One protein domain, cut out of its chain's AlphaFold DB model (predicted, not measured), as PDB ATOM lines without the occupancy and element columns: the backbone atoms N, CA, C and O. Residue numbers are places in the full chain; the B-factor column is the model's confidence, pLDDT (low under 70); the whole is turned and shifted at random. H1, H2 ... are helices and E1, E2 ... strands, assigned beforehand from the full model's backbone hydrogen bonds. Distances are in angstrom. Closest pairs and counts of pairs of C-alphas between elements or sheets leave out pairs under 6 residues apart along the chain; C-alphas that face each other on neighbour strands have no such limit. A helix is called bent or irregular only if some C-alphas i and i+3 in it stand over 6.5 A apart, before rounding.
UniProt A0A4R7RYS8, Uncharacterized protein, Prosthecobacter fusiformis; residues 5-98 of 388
ATOM      1  N   LYS A   5     260.429 232.260 381.866       64.75
ATOM      2  CA  LYS A   5     259.192 232.250 382.669       64.75
ATOM      3  C   LYS A   5     258.191 233.277 382.138       64.75
ATOM      4  O   LYS A   5     258.474 234.470 382.043       64.75
ATOM      5  N   GLY A   6     256.976 232.809 381.851       77.88
ATOM      6  CA  GLY A   6     255.844 233.644 381.454       77.88
ATOM      7  C   GLY A   6     255.920 234.162 380.016       77.88
ATOM      8  O   GLY A   6     256.477 233.525 379.130       77.88
ATOM      9  N   ARG A   7     255.336 235.342 379.783       85.12
ATOM     10  CA  ARG A   7     255.156 235.946 378.451       85.12
ATOM     11  C   ARG A   7     256.418 236.600 377.873       85.12
ATOM     12  O   ARG A   7     256.325 237.283 376.861       85.12
ATOM     13  N   GLY A   8     257.585 236.409 378.494       81.00
ATOM     14  CA  GLY A   8     258.837 237.064 378.100       81.00
ATOM     15  C   GLY A   8     259.246 236.807 376.646       81.00
ATOM     16  O   GLY A   8     259.744 237.717 376.004       81.00
ATOM     17  N   ILE A   9     258.955 235.624 376.092       88.31
ATOM     18  CA  ILE A   9     259.261 235.287 374.689       88.31
ATOM     19  C   ILE A   9     258.513 236.160 373.671       88.31
ATOM     20  O   ILE A   9     259.012 236.393 372.574       88.31
ATOM     21  N   LEU A  10     257.344 236.695 374.041       91.12
ATOM     22  CA  LEU A  10     256.534 237.509 373.139       91.12
ATOM     23  C   LEU A  10     257.216 238.835 372.785       91.12
ATOM     24  O   LEU A  10     256.937 239.369 371.717       91.12
ATOM     25  N   ILE A  11     258.144 239.344 373.608       91.44
ATOM     26  CA  ILE A  11     258.887 240.565 373.265       91.44
ATOM     27  C   ILE A  11     259.671 240.398 371.958       91.44
ATOM     28  O   ILE A  11     259.713 241.327 371.162       91.44
ATOM     29  N   LEU A  12     260.215 239.202 371.694       92.12
ATOM     30  CA  LEU A  12     260.959 238.917 370.467       92.12
ATOM     31  C   LEU A  12     260.049 238.991 369.241       92.12
ATOM     32  O   LEU A  12     260.450 239.537 368.221       92.12
ATOM     33  N   LEU A  13     258.806 238.517 369.354       94.44
ATOM     34  CA  LEU A  13     257.836 238.599 368.261       94.44
ATOM     35  C   LEU A  13     257.459 240.051 367.946       94.44
ATOM     36  O   LEU A  13     257.383 240.417 366.779       94.44
ATOM     37  N   PHE A  14     257.274 240.889 368.969       94.44
ATOM     38  CA  PHE A  14     256.996 242.316 368.773       94.44
ATOM     39  C   PHE A  14     258.199 243.066 368.188       94.44
ATOM     40  O   PHE A  14     258.020 243.914 367.318       94.44
ATOM     41  N   VAL A  15     259.416 242.740 368.632       94.56
ATOM     42  CA  VAL A  15     260.667 243.303 368.097       94.56
ATOM     43  C   VAL A  15     260.846 242.923 366.627       94.56
ATOM     44  O   VAL A  15     261.062 243.805 365.803       94.56
ATOM     45  N   VAL A  16     260.697 241.641 366.277       94.75
ATOM     46  CA  VAL A  16     260.804 241.162 364.888       94.75
ATOM     47  C   VAL A  16     259.694 241.750 364.019       94.75
ATOM     48  O   VAL A  16     259.975 242.221 362.922       94.75
ATOM     49  N   GLY A  17     258.451 241.785 364.507       93.44
ATOM     50  CA  GLY A  17     257.331 242.387 363.782       93.44
ATOM     51  C   GLY A  17     257.545 243.877 363.511       93.44
ATOM     52  O   GLY A  17     257.359 244.329 362.383       93.44
ATOM     53  N   GLY A  18     258.006 244.628 364.513       91.75
ATOM     54  CA  GLY A  18     258.359 246.038 364.358       91.75
ATOM     55  C   GLY A  18     259.532 246.258 363.401       91.75
ATOM     56  O   GLY A  18     259.482 247.159 362.567       91.75
ATOM     57  N   PHE A  19     260.560 245.410 363.472       93.19
ATOM     58  CA  PHE A  19     261.706 245.457 362.564       93.19
ATOM     59  C   PHE A  19     261.297 245.214 361.107       93.19
ATOM     60  O   PHE A  19     261.636 246.006 360.230       93.19
ATOM     61  N   MET A  20     260.513 244.161 360.857       92.62
ATOM     62  CA  MET A  20     260.000 243.832 359.523       92.62
ATOM     63  C   MET A  20     259.112 244.945 358.960       92.62
ATOM     64  O   MET A  20     259.211 245.260 357.777       92.62
ATOM     65  N   LEU A  21     258.293 245.585 359.802       92.25
ATOM     66  CA  LEU A  21     257.482 246.726 359.380       92.25
ATOM     67  C   LEU A  21     258.346 247.911 358.932       92.25
ATOM     68  O   LEU A  21     258.005 248.569 357.956       92.25
ATOM     69  N   GLY A  22     259.465 248.182 359.605       85.44
ATOM     70  CA  GLY A  22     260.372 249.245 359.173       85.44
ATOM     71  C   GLY A  22     261.197 248.883 357.931       85.44
ATOM     72  O   GLY A  22     261.475 249.766 357.123       85.44
ATOM     73  N   LEU A  23     261.519 247.599 357.718       84.19
ATOM     74  CA  LEU A  23     262.146 247.134 356.471       84.19
ATOM     75  C   LEU A  23     261.244 247.312 355.244       84.19
ATOM     76  O   LEU A  23     261.764 247.498 354.152       84.19
ATOM     77  N   ALA A  24     259.918 247.326 355.409       88.62
ATOM     78  CA  ALA A  24     258.989 247.602 354.310       88.62
ATOM     79  C   ALA A  24     259.162 249.007 353.686       88.62
ATOM     80  O   ALA A  24     258.587 249.281 352.636       88.62
ATOM     81  N   PHE A  25     259.949 249.886 354.318       87.25
ATOM     82  CA  PHE A  25     260.294 251.223 353.831       87.25
ATOM     83  C   PHE A  25     261.750 251.333 353.342       87.25
ATOM     84  O   PHE A  25     262.281 252.441 353.283       87.25
ATOM     85  N   ASP A  26     262.422 250.206 353.068       80.44
ATOM     86  CA  ASP A  26     263.819 250.135 352.596       80.44
ATOM     87  C   ASP A  26     264.817 250.951 353.440       80.44
ATOM     88  O   ASP A  26     265.835 251.455 352.965       80.44
ATOM     89  N   SER A  27     264.549 251.084 354.740       85.00
ATOM     90  CA  SER A  27     265.390 251.857 355.649       85.00
ATOM     91  C   SER A  27     265.743 251.047 356.884       85.00
ATOM     92  O   SER A  27     264.909 250.788 357.751       85.00
ATOM     93  N   VAL A  28     267.027 250.706 357.009       87.44
ATOM     94  CA  VAL A  28     267.579 250.021 358.190       87.44
ATOM     95  C   VAL A  28     267.360 250.845 359.461       87.44
ATOM     96  O   VAL A  28     267.078 250.294 360.524       87.44
ATOM     97  N   VAL A  29     267.425 252.177 359.352       90.06
ATOM     98  CA  VAL A  29     267.141 253.085 360.469       90.06
ATOM     99  C   VAL A  29     265.671 252.969 360.883       90.06
ATOM    100  O   VAL A  29     265.394 252.773 362.065       90.06
ATOM    101  N   LEU A  30     264.725 253.007 359.935       90.94
ATOM    102  CA  LEU A  30     263.303 252.812 360.253       90.94
ATOM    103  C   LEU A  30     263.020 251.411 360.807       90.94
ATOM    104  O   LEU A  30     262.223 251.289 361.733       90.94
ATOM    105  N   ALA A  31     263.697 250.369 360.318       91.88
ATOM    106  CA  ALA A  31     263.611 249.014 360.870       91.88
ATOM    107  C   ALA A  31     264.068 248.954 362.335       91.88
ATOM    108  O   ALA A  31     263.359 248.411 363.187       91.88
ATOM    109  N   ALA A  32     265.202 249.576 362.670       93.19
ATOM    110  CA  ALA A  32     265.675 249.665 364.051       93.19
ATOM    111  C   ALA A  32     264.668 250.402 364.954       93.19
ATOM    112  O   ALA A  32     264.335 249.920 366.037       93.19
ATOM    113  N   TRP A  33     264.115 251.528 364.494       95.50
ATOM    114  CA  TRP A  33     263.091 252.266 365.240       95.50
ATOM    115  C   TRP A  33     261.754 251.521 365.335       95.50
ATOM    116  O   TRP A  33     261.088 251.586 366.369       95.50
ATOM    117  N   GLY A  34     261.382 250.746 364.318       94.62
ATOM    118  CA  GLY A  34     260.221 249.860 364.350       94.62
ATOM    119  C   GLY A  34     260.366 248.772 365.416       94.62
ATOM    120  O   GLY A  34     259.439 248.534 366.190       94.62
ATOM    121  N   ALA A  35     261.553 248.172 365.537       94.19
ATOM    122  CA  ALA A  35     261.875 247.214 366.594       94.19
ATOM    123  C   ALA A  35     261.745 247.832 368.001       94.19
ATOM    124  O   ALA A  35     261.174 247.218 368.908       94.19
ATOM    125  N   VAL A  36     262.222 249.072 368.167       96.31
ATOM    126  CA  VAL A  36     262.069 249.860 369.402       96.31
ATOM    127  C   VAL A  36     260.593 250.100 369.717       96.31
ATOM    128  O   VAL A  36     260.158 249.826 370.839       96.31
ATOM    129  N   ALA A  37     259.806 250.550 368.738       95.19
ATOM    130  CA  ALA A  37     258.373 250.775 368.902       95.19
ATOM    131  C   ALA A  37     257.637 249.483 369.295       95.19
ATOM    132  O   ALA A  37     256.819 249.498 370.216       95.19
ATOM    133  N   GLY A  38     257.982 248.350 368.674       94.19
ATOM    134  CA  GLY A  38     257.456 247.031 369.027       94.19
ATOM    135  C   GLY A  38     257.769 246.640 370.474       94.19
ATOM    136  O   GLY A  38     256.869 246.236 371.219       94.19
ATOM    137  N   ALA A  39     259.016 246.820 370.917       94.50
ATOM    138  CA  ALA A  39     259.418 246.547 372.297       94.50
ATOM    139  C   ALA A  39     258.677 247.431 373.315       94.50
ATOM    140  O   ALA A  39     258.210 246.932 374.346       94.50
ATOM    141  N   TRP A  40     258.521 248.726 373.024       95.56
ATOM    142  CA  TRP A  40     257.758 249.654 373.862       95.56
ATOM    143  C   TRP A  40     256.272 249.300 373.907       95.56
ATOM    144  O   TRP A  40     255.692 249.253 374.994       95.56
ATOM    145  N   LEU A  41     255.665 248.977 372.764       95.38
ATOM    146  CA  LEU A  41     254.273 248.541 372.688       95.38
ATOM    147  C   LEU A  41     254.050 247.289 373.539       95.38
ATOM    148  O   LEU A  41     253.105 247.243 374.331       95.38
ATOM    149  N   PHE A  42     254.949 246.305 373.452       93.75
ATOM    150  CA  PHE A  42     254.909 245.120 374.304       93.75
ATOM    151  C   PHE A  42     255.017 245.484 375.791       93.75
ATOM    152  O   PHE A  42     254.202 245.030 376.596       93.75
ATOM    153  N   ALA A  43     255.983 246.327 376.168       91.81
ATOM    154  CA  ALA A  43     256.194 246.736 377.557       91.81
ATOM    155  C   ALA A  43     254.988 247.490 378.148       91.81
ATOM    156  O   ALA A  43     254.684 247.324 379.333       91.81
ATOM    157  N   LEU A  44     254.291 248.289 377.334       92.31
ATOM    158  CA  LEU A  44     253.116 249.062 377.741       92.31
ATOM    159  C   LEU A  44     251.831 248.228 377.801       92.31
ATOM    160  O   LEU A  44     250.964 248.526 378.622       92.31
ATOM    161  N   THR A  45     251.700 247.192 376.971       92.12
ATOM    162  CA  THR A  45     250.466 246.397 376.849       92.12
ATOM    163  C   THR A  45     250.558 245.077 377.617       92.12
ATOM    164  O   THR A  45     249.980 244.933 378.695       92.12
ATOM    165  N   VAL A  46     251.307 244.115 377.081       89.06
ATOM    166  CA  VAL A  46     251.356 242.715 377.531       89.06
ATOM    167  C   VAL A  46     252.372 242.504 378.656       89.06
ATOM    168  O   VAL A  46     252.205 241.607 379.482       89.06
ATOM    169  N   GLY A  47     253.410 243.338 378.717       84.69
ATOM    170  CA  GLY A  47     254.522 243.237 379.663       84.69
ATOM    171  C   GLY A  47     254.235 243.749 381.078       84.69
ATOM    172  O   GLY A  47     255.142 243.729 381.914       84.69
ATOM    173  N   LYS A  48     253.009 244.211 381.379       85.62
ATOM    174  CA  LYS A  48     252.656 244.706 382.719       85.62
ATOM    175  C   LYS A  48     252.810 243.593 383.758       85.62
ATOM    176  O   LYS A  48     252.235 242.515 383.631       85.62
ATOM    177  N   THR A  49     253.576 243.865 384.813       86.00
ATOM    178  CA  THR A  49     253.733 242.942 385.943       86.00
ATOM    179  C   THR A  49     252.391 242.769 386.641       86.00
ATOM    180  O   THR A  49     251.845 243.726 387.187       86.00
ATOM    181  N   THR A  50     251.861 241.547 386.639       87.12
ATOM    182  CA  THR A  50     250.650 241.233 387.400       87.12
ATOM    183  C   THR A  50     251.028 240.963 388.851       87.12
ATOM    184  O   THR A  50     251.910 240.152 389.146       87.12
ATOM    185  N   GLN A  51     250.385 241.686 389.763       90.75
ATOM    186  CA  GLN A  51     250.482 241.430 391.194       90.75
ATOM    187  C   GLN A  51     249.278 240.590 391.595       90.75
ATOM    188  O   GLN A  51     248.143 240.950 391.288       90.75
ATOM    189  N   ARG A  52     249.522 239.458 392.249       91.81
ATOM    190  CA  ARG A  52     248.466 238.676 392.892       91.81
ATOM    191  C   ARG A  52     248.689 238.752 394.391       91.81
ATOM    192  O   ARG A  52     249.744 238.355 394.877       91.81
ATOM    193  N   ILE A  53     247.710 239.301 395.099       93.62
ATOM    194  CA  ILE A  53     247.680 239.263 396.557       93.62
ATOM    195  C   ILE A  53     247.104 237.899 396.919       93.62
ATOM    196  O   ILE A  53     245.952 237.612 396.602       93.62
ATOM    197  N   LEU A  54     247.928 237.040 397.504       94.75
ATOM    198  CA  LEU A  54     247.515 235.738 398.012       94.75
ATOM    199  C   LEU A  54     247.533 235.816 399.535       94.75
ATOM    200  O   LEU A  54     248.466 236.373 400.111       94.75
ATOM    201  N   VAL A  55     246.496 235.304 400.189       95.12
ATOM    202  CA  VAL A  55     246.475 235.200 401.650       95.12
ATOM    203  C   VAL A  55     247.190 233.910 402.018       95.12
ATOM    204  O   VAL A  55     246.812 232.839 401.543       95.12
ATOM    205  N   ASP A  56     248.244 234.015 402.821       94.25
ATOM    206  CA  ASP A  56     248.929 232.837 403.345       94.25
ATOM    207  C   ASP A  56     247.996 232.119 404.341       94.25
ATOM    208  O   ASP A  56     247.592 232.727 405.336       94.25
ATOM    209  N   PRO A  57     247.626 230.847 404.097       92.62
ATOM    210  CA  PRO A  57     246.659 230.131 404.925       92.62
ATOM    211  C   PRO A  57     247.112 229.950 406.379       92.62
ATOM    212  O   PRO A  57     246.253 229.848 407.257       92.62
ATOM    213  N   GLN A  58     248.421 229.929 406.656       93.44
ATOM    214  CA  GLN A  58     248.935 229.728 408.015       93.44
ATOM    215  C   GLN A  58     248.963 231.020 408.828       93.44
ATOM    216  O   GLN A  58     248.640 231.019 410.012       93.44
ATOM    217  N   THR A  59     249.351 232.129 408.200       95.38
ATOM    218  CA  THR A  59     249.545 233.406 408.900       95.38
ATOM    219  C   THR A  59     248.376 234.372 408.728       95.38
ATOM    220  O   THR A  59     248.329 235.385 409.425       95.38
ATOM    221  N   GLN A  60     247.449 234.085 407.804       94.56
ATOM    222  CA  GLN A  60     246.354 234.969 407.377       94.56
ATOM    223  C   GLN A  60     246.836 236.363 406.935       94.56
ATOM    224  O   GLN A  60     246.069 237.324 406.896       94.56
ATOM    225  N   ARG A  61     248.124 236.498 406.587       94.94
ATOM    226  CA  ARG A  61     248.706 237.756 406.115       94.94
ATOM    227  C   ARG A  61     248.645 237.826 404.588       94.94
ATOM    228  O   ARG A  61     248.862 236.813 403.918       94.94
ATOM    229  N   PRO A  62     248.383 239.011 404.013       94.25
ATOM    230  CA  PRO A  62     248.463 239.200 402.573       94.25
ATOM    231  C   PRO A  62     249.928 239.140 402.122       94.25
ATOM    232  O   PRO A  62     250.754 239.955 402.532       94.25
ATOM    233  N   VAL A  63     250.246 238.195 401.242       94.75
ATOM    234  CA  VAL A  63     251.544 238.080 400.570       94.75
ATOM    235  C   VAL A  63     251.382 238.531 399.122       94.75
ATOM    236  O   VAL A  63     250.580 237.993 398.354       94.75
ATOM    237  N   VAL A  64     252.147 239.548 398.727       93.69
ATOM    238  CA  VAL A  64     252.115 240.086 397.361       93.69
ATOM    239  C   VAL A  64     253.065 239.281 396.479       93.69
ATOM    240  O   VAL A  64     254.276 239.509 396.481       93.69
ATOM    241  N   PHE A  65     252.524 238.368 395.672       88.56
ATOM    242  CA  PHE A  65     253.296 237.677 394.644       88.56
ATOM    243  C   PHE A  65     253.387 238.543 393.387       88.56
ATOM    244  O   PHE A  65     252.393 238.818 392.706       88.56
ATOM    245  N   LYS A  66     254.608 238.979 393.068       86.62
ATOM    246  CA  LYS A  66     254.919 239.705 391.833       86.62
ATOM    247  C   LYS A  66     255.371 238.706 390.773       86.62
ATOM    248  O   LYS A  66     256.502 238.228 390.813       86.62
ATOM    249  N   ASN A  67     254.512 238.421 389.799       81.94
ATOM    250  CA  ASN A  67     254.899 237.619 388.640       81.94
ATOM    251  C   ASN A  67     255.607 238.518 387.624       81.94
ATOM    252  O   ASN A  67     254.986 239.080 386.721       81.94
ATOM    253  N   ALA A  68     256.915 238.698 387.805       74.69
ATOM    254  CA  ALA A  68     257.734 239.438 386.857       74.69
ATOM    255  C   ALA A  68     257.919 238.620 385.570       74.69
ATOM    256  O   ALA A  68     258.464 237.517 385.585       74.69
ATOM    257  N   HIS A  69     257.472 239.173 384.444       74.25
ATOM    258  CA  HIS A  69     257.858 238.680 383.128       74.25
ATOM    259  C   HIS A  69     259.282 239.153 382.861       74.25
ATOM    260  O   HIS A  69     259.528 240.355 382.830       74.25
ATOM    261  N   THR A  70     260.219 238.226 382.717       75.50
ATOM    262  CA  THR A  70     261.612 238.549 382.402       75.50
ATOM    263  C   THR A  70     262.078 237.662 381.259       75.50
ATOM    264  O   THR A  70     261.721 236.484 381.187       75.50
ATOM    265  N   LEU A  71     262.840 238.252 380.343       79.12
ATOM    266  CA  LEU A  71     263.596 237.535 379.325       79.12
ATOM    267  C   LEU A  71     265.070 237.766 379.659       79.12
ATOM    268  O   LEU A  71     265.496 238.920 379.711       79.12
ATOM    269  N   TYR A  72     265.811 236.694 379.957       80.19
ATOM    270  CA  TYR A  72     267.189 236.773 380.469       80.19
ATOM    271  C   TYR A  72     267.333 237.690 381.698       80.19
ATOM    272  O   TYR A  72     268.269 238.474 381.786       80.19
ATOM    273  N   PHE A  73     266.388 237.620 382.645       83.06
ATOM    274  CA  PHE A  73     266.357 238.443 383.871       83.06
ATOM    275  C   PHE A  73     266.152 239.954 383.658       83.06
ATOM    276  O   PHE A  73     266.021 240.695 384.630       83.06
ATOM    277  N   ILE A  74     266.030 240.417 382.412       87.31
ATOM    278  CA  ILE A  74     265.798 241.825 382.091       87.31
ATOM    279  C   ILE A  74     264.281 242.062 381.958       87.31
ATOM    280  O   ILE A  74     263.599 241.335 381.222       87.31
ATOM    281  N   PRO A  75     263.708 243.054 382.667       88.62
ATOM    282  CA  PRO A  75     262.298 243.402 382.528       88.62
ATOM    283  C   PRO A  75     262.018 244.004 381.137       88.62
ATOM    284  O   PRO A  75     262.913 244.603 380.542       88.62
ATOM    285  N   PRO A  76     260.773 243.955 380.622       89.31
ATOM    286  CA  PRO A  76     260.435 244.472 379.292       89.31
ATOM    287  C   PRO A  76     260.853 245.931 379.061       89.31
ATOM    288  O   PRO A  76     261.329 246.278 377.986       89.31
ATOM    289  N   LYS A  77     260.754 246.776 380.098       91.06
ATOM    290  CA  LYS A  77     261.226 248.170 380.053       91.06
ATOM    291  C   LYS A  77     262.743 248.274 379.846       91.06
ATOM    292  O   LYS A  77     263.190 249.167 379.143       91.06
ATOM    293  N   GLY A  78     263.522 247.356 380.425       91.88
ATOM    294  CA  GLY A  78     264.974 247.304 380.239       91.88
ATOM    295  C   GLY A  78     265.355 246.969 378.796       91.88
ATOM    296  O   GLY A  78     266.196 247.646 378.216       91.88
ATOM    297  N   TRP A  79     264.666 246.000 378.184       91.62
ATOM    298  CA  TRP A  79     264.838 245.678 376.762       91.62
ATOM    299  C   TRP A  79     264.473 246.847 375.842       91.62
ATOM    300  O   TRP A  79     265.208 247.127 374.899       91.62
ATOM    301  N   ALA A  80     263.382 247.560 376.133       92.75
ATOM    302  CA  ALA A  80     262.982 248.728 375.352       92.75
ATOM    303  C   ALA A  80     264.044 249.844 375.394       92.75
ATOM    304  O   ALA A  80     264.390 250.402 374.353       92.75
ATOM    305  N   VAL A  81     264.621 250.124 376.570       95.88
ATOM    306  CA  VAL A  81     265.718 251.098 376.717       95.88
ATOM    307  C   VAL A  81     266.970 250.645 375.964       95.88
ATOM    308  O   VAL A  81     267.533 251.433 375.208       95.88
ATOM    309  N   LEU A  82     267.375 249.379 376.105       94.62
ATOM    310  CA  LEU A  82     268.557 248.835 375.427       94.62
ATOM    311  C   LEU A  82     268.433 248.937 373.901       94.62
ATOM    312  O   LEU A  82     269.349 249.419 373.240       94.62
ATOM    313  N   LEU A  83     267.283 248.550 373.344       94.31
ATOM    314  CA  LEU A  83     267.024 248.674 371.908       94.31
ATOM    315  C   LEU A  83     266.972 250.136 371.456       94.31
ATOM    316  O   LEU A  83     267.416 250.438 370.354       94.31
ATOM    317  N   THR A  84     266.479 251.049 372.299       96.50
ATOM    318  CA  THR A  84     266.474 252.490 371.991       96.50
ATOM    319  C   THR A  84     267.902 253.026 371.873       96.50
ATOM    320  O   THR A  84     268.207 253.737 370.921       96.50
ATOM    321  N   ILE A  85     268.797 252.646 372.792       96.25
ATOM    322  CA  ILE A  85     270.221 253.019 372.731       96.25
ATOM    323  C   ILE A  85     270.864 252.460 371.456       96.25
ATOM    324  O   ILE A  85     271.578 253.182 370.763       96.25
ATOM    325  N   LEU A  86     270.574 251.202 371.112       93.38
ATOM    326  CA  LEU A  86     271.078 250.582 369.886       93.38
ATOM    327  C   LEU A  86     270.569 251.300 368.624       93.38
ATOM    328  O   LEU A  86     271.356 251.585 367.727       93.38
ATOM    329  N   ALA A  87     269.278 251.633 368.558       93.38
ATOM    330  CA  ALA A  87     268.695 252.360 367.428       93.38
ATOM    331  C   ALA A  87     269.258 253.782 367.296       93.38
ATOM    332  O   ALA A  87     269.516 254.237 366.182       93.38
ATOM    333  N   LEU A  88     269.505 254.465 368.419       95.62
ATOM    334  CA  LEU A  88     270.209 255.747 368.433       95.62
ATOM    335  C   LEU A  88     271.617 255.590 367.857       95.62
ATOM    336  O   LEU A  88     271.964 256.324 366.941       95.62
ATOM    337  N   PHE A  89     272.387 254.598 368.315       93.38
ATOM    338  CA  PHE A  89     273.730 254.337 367.792       93.38
ATOM    339  C   PHE A  89     273.718 254.097 366.275       93.38
ATOM    340  O   PHE A  89     274.469 254.746 365.556       93.38
ATOM    341  N   ILE A  90     272.806 253.252 365.778       88.50
ATOM    342  CA  ILE A  90     272.621 253.001 364.337       88.50
ATOM    343  C   ILE A  90     272.256 254.289 363.583       88.50
ATOM    344  O   ILE A  90     272.715 254.494 362.464       88.50
ATOM    345  N   SER A  91     271.465 255.177 364.193       90.56
ATOM    346  CA  SER A  91     271.062 256.452 363.582       90.56
ATOM    347  C   SER A  91     272.217 257.453 363.444       90.56
ATOM    348  O   SER A  91     272.136 258.341 362.599       90.56
ATOM    349  N   PHE A  92     273.272 257.316 364.254       88.62
ATOM    350  CA  PHE A  92     274.477 258.152 364.189       88.62
ATOM    351  C   PHE A  92     275.577 257.579 363.291       88.62
ATOM    352  O   PHE A  92     276.577 258.259 363.057       88.62
ATOM    353  N   ILE A  93     275.421 256.357 362.770       84.00
ATOM    354  CA  ILE A  93     276.344 255.836 361.760       84.00
ATOM    355  C   ILE A  93     276.159 256.697 360.498       84.00
ATOM    356  O   ILE A  93     275.025 256.809 360.022       84.00
ATOM    357  N   PRO A  94     277.229 257.324 359.964       77.62
ATOM    358  CA  PRO A  94     277.134 258.180 358.787       77.62
ATOM    359  C   PRO A  94     276.411 257.436 357.670       77.62
ATOM    360  O   PRO A  94     276.825 256.333 357.303       77.62
ATOM    361  N   ARG A  95     275.323 258.019 357.152       65.12
ATOM    362  CA  ARG A  95     274.551 257.393 356.071       65.12
ATOM    363  C   ARG A  95     275.425 257.141 354.855       65.12
ATOM    364  O   ARG A  95     275.274 256.094 354.263       65.12
ATOM    365  N   ASP A  96     276.419 257.977 354.602       58.47
ATOM    366  CA  ASP A  96     277.386 257.827 353.507       58.47
ATOM    367  C   ASP A  96     278.208 256.521 353.592       58.47
ATOM    368  O   ASP A  96     278.785 256.077 352.607       58.47
ATOM    369  N   LYS A  97     278.241 255.864 354.766       59.16
ATOM    370  CA  LYS A  97     278.816 254.517 354.953       59.16
ATOM    371  C   LYS A  97     277.791 253.378 354.847       59.16
ATOM    372  O   LYS A  97     278.182 252.219 354.788       59.16
ATOM    373  N   LEU A  98     276.494 253.682 354.896       57.84
ATOM    374  CA  LEU A  98     275.372 252.727 354.882       57.84
ATOM    375  C   LEU A  98     274.654 252.697 353.526       57.84
ATOM    376  O   LEU A  98     274.314 251.629 353.027       57.84
TER     377      LEU A  98
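What this domain is: This is residues 5 to 98 of the 388 residues of an uncharacterized protein of Prosthecobacter fusiformis (UniProt A0A4R7RYS8). Three helices, H1, H2 and H3, lie side by side in a small bundle, with H2 between H1 and H3 and running opposite to both, and a two-stranded hairpin, E1 and E2, carries the long axis on beyond the end of the bundle where H2 ends and H3 begins. Helices and hairpin thus lie end to end, and the turn between the strands is far from the bundle. The printed part has 94 residues, with three named helices and two named strands in the order H1, H2, E1, E2, H3; the sheet E1 - E2 is antiparallel and the class is mostly helix. The whole is loose, with a radius of gyration of the C-alphas of 17.9 A, and the C-alphas span 67 by 21 by 18 A.

Where its parts are: H1 is residues 6 to 23, 29.1 A from first to last C-alpha, and begins with C-alpha 6 at (255.844, 233.644, 381.454). It is irregular: C-alphas 6 and 9 are 7.8 A apart. H2 is residues 28 to 44, 24.3 A long. E1, residues 50 to 55, is 16.0 A long and ends with C-alpha 55 at (246.475, 235.200, 401.650). E2, residues 62 to 67, is 15.4 A long. H3, residues 76 to 92, is 24.7 A long and ends with C-alpha 92 at (274.477, 258.152, 364.189).

How they stand to each other: H1 and H2 form a helical hairpin and touch, closest at the C-alphas of Gly 22 and Ala 31, 3.7 A apart. They run opposite ways at a shallow tilt of 30 degrees. H2 also touches H3, closest at the C-alphas of Ala 43 and Pro 76, 5.1 A apart, and these two run opposite ways at a shallow tilt of 16 degrees. H1 and H3 are close but not clearly touching; their closest C-alphas, those of Ile 11 and Pro 76, are 7.3 A apart. Every O i to N i+4 pair is within hydrogen-bond range in H2 and H3, against 10 of 14 in H1. E1 and E2 form an antiparallel hairpin with 152 degrees between their directions; N 54 and O 63, at 2.9 A, and N 63 and O 54, at 2.8 A, are within hydrogen-bond range. H1 is apart from E1, and only just apart from E2, with the closest C-alphas at 8.3 A.

The domain as a whole: The two C-alphas farthest apart, those of Gln 58 and Asp 96, are 67.6 A apart. The printed part has no cut. The links H1 to H2 and H2 to E1 are tight, those from E1 to E2 and E2 to H3 are short, and no link is long. The mean pLDDT of the printed part is 88.6; residue 5 and residues 95 to 98 are under 70.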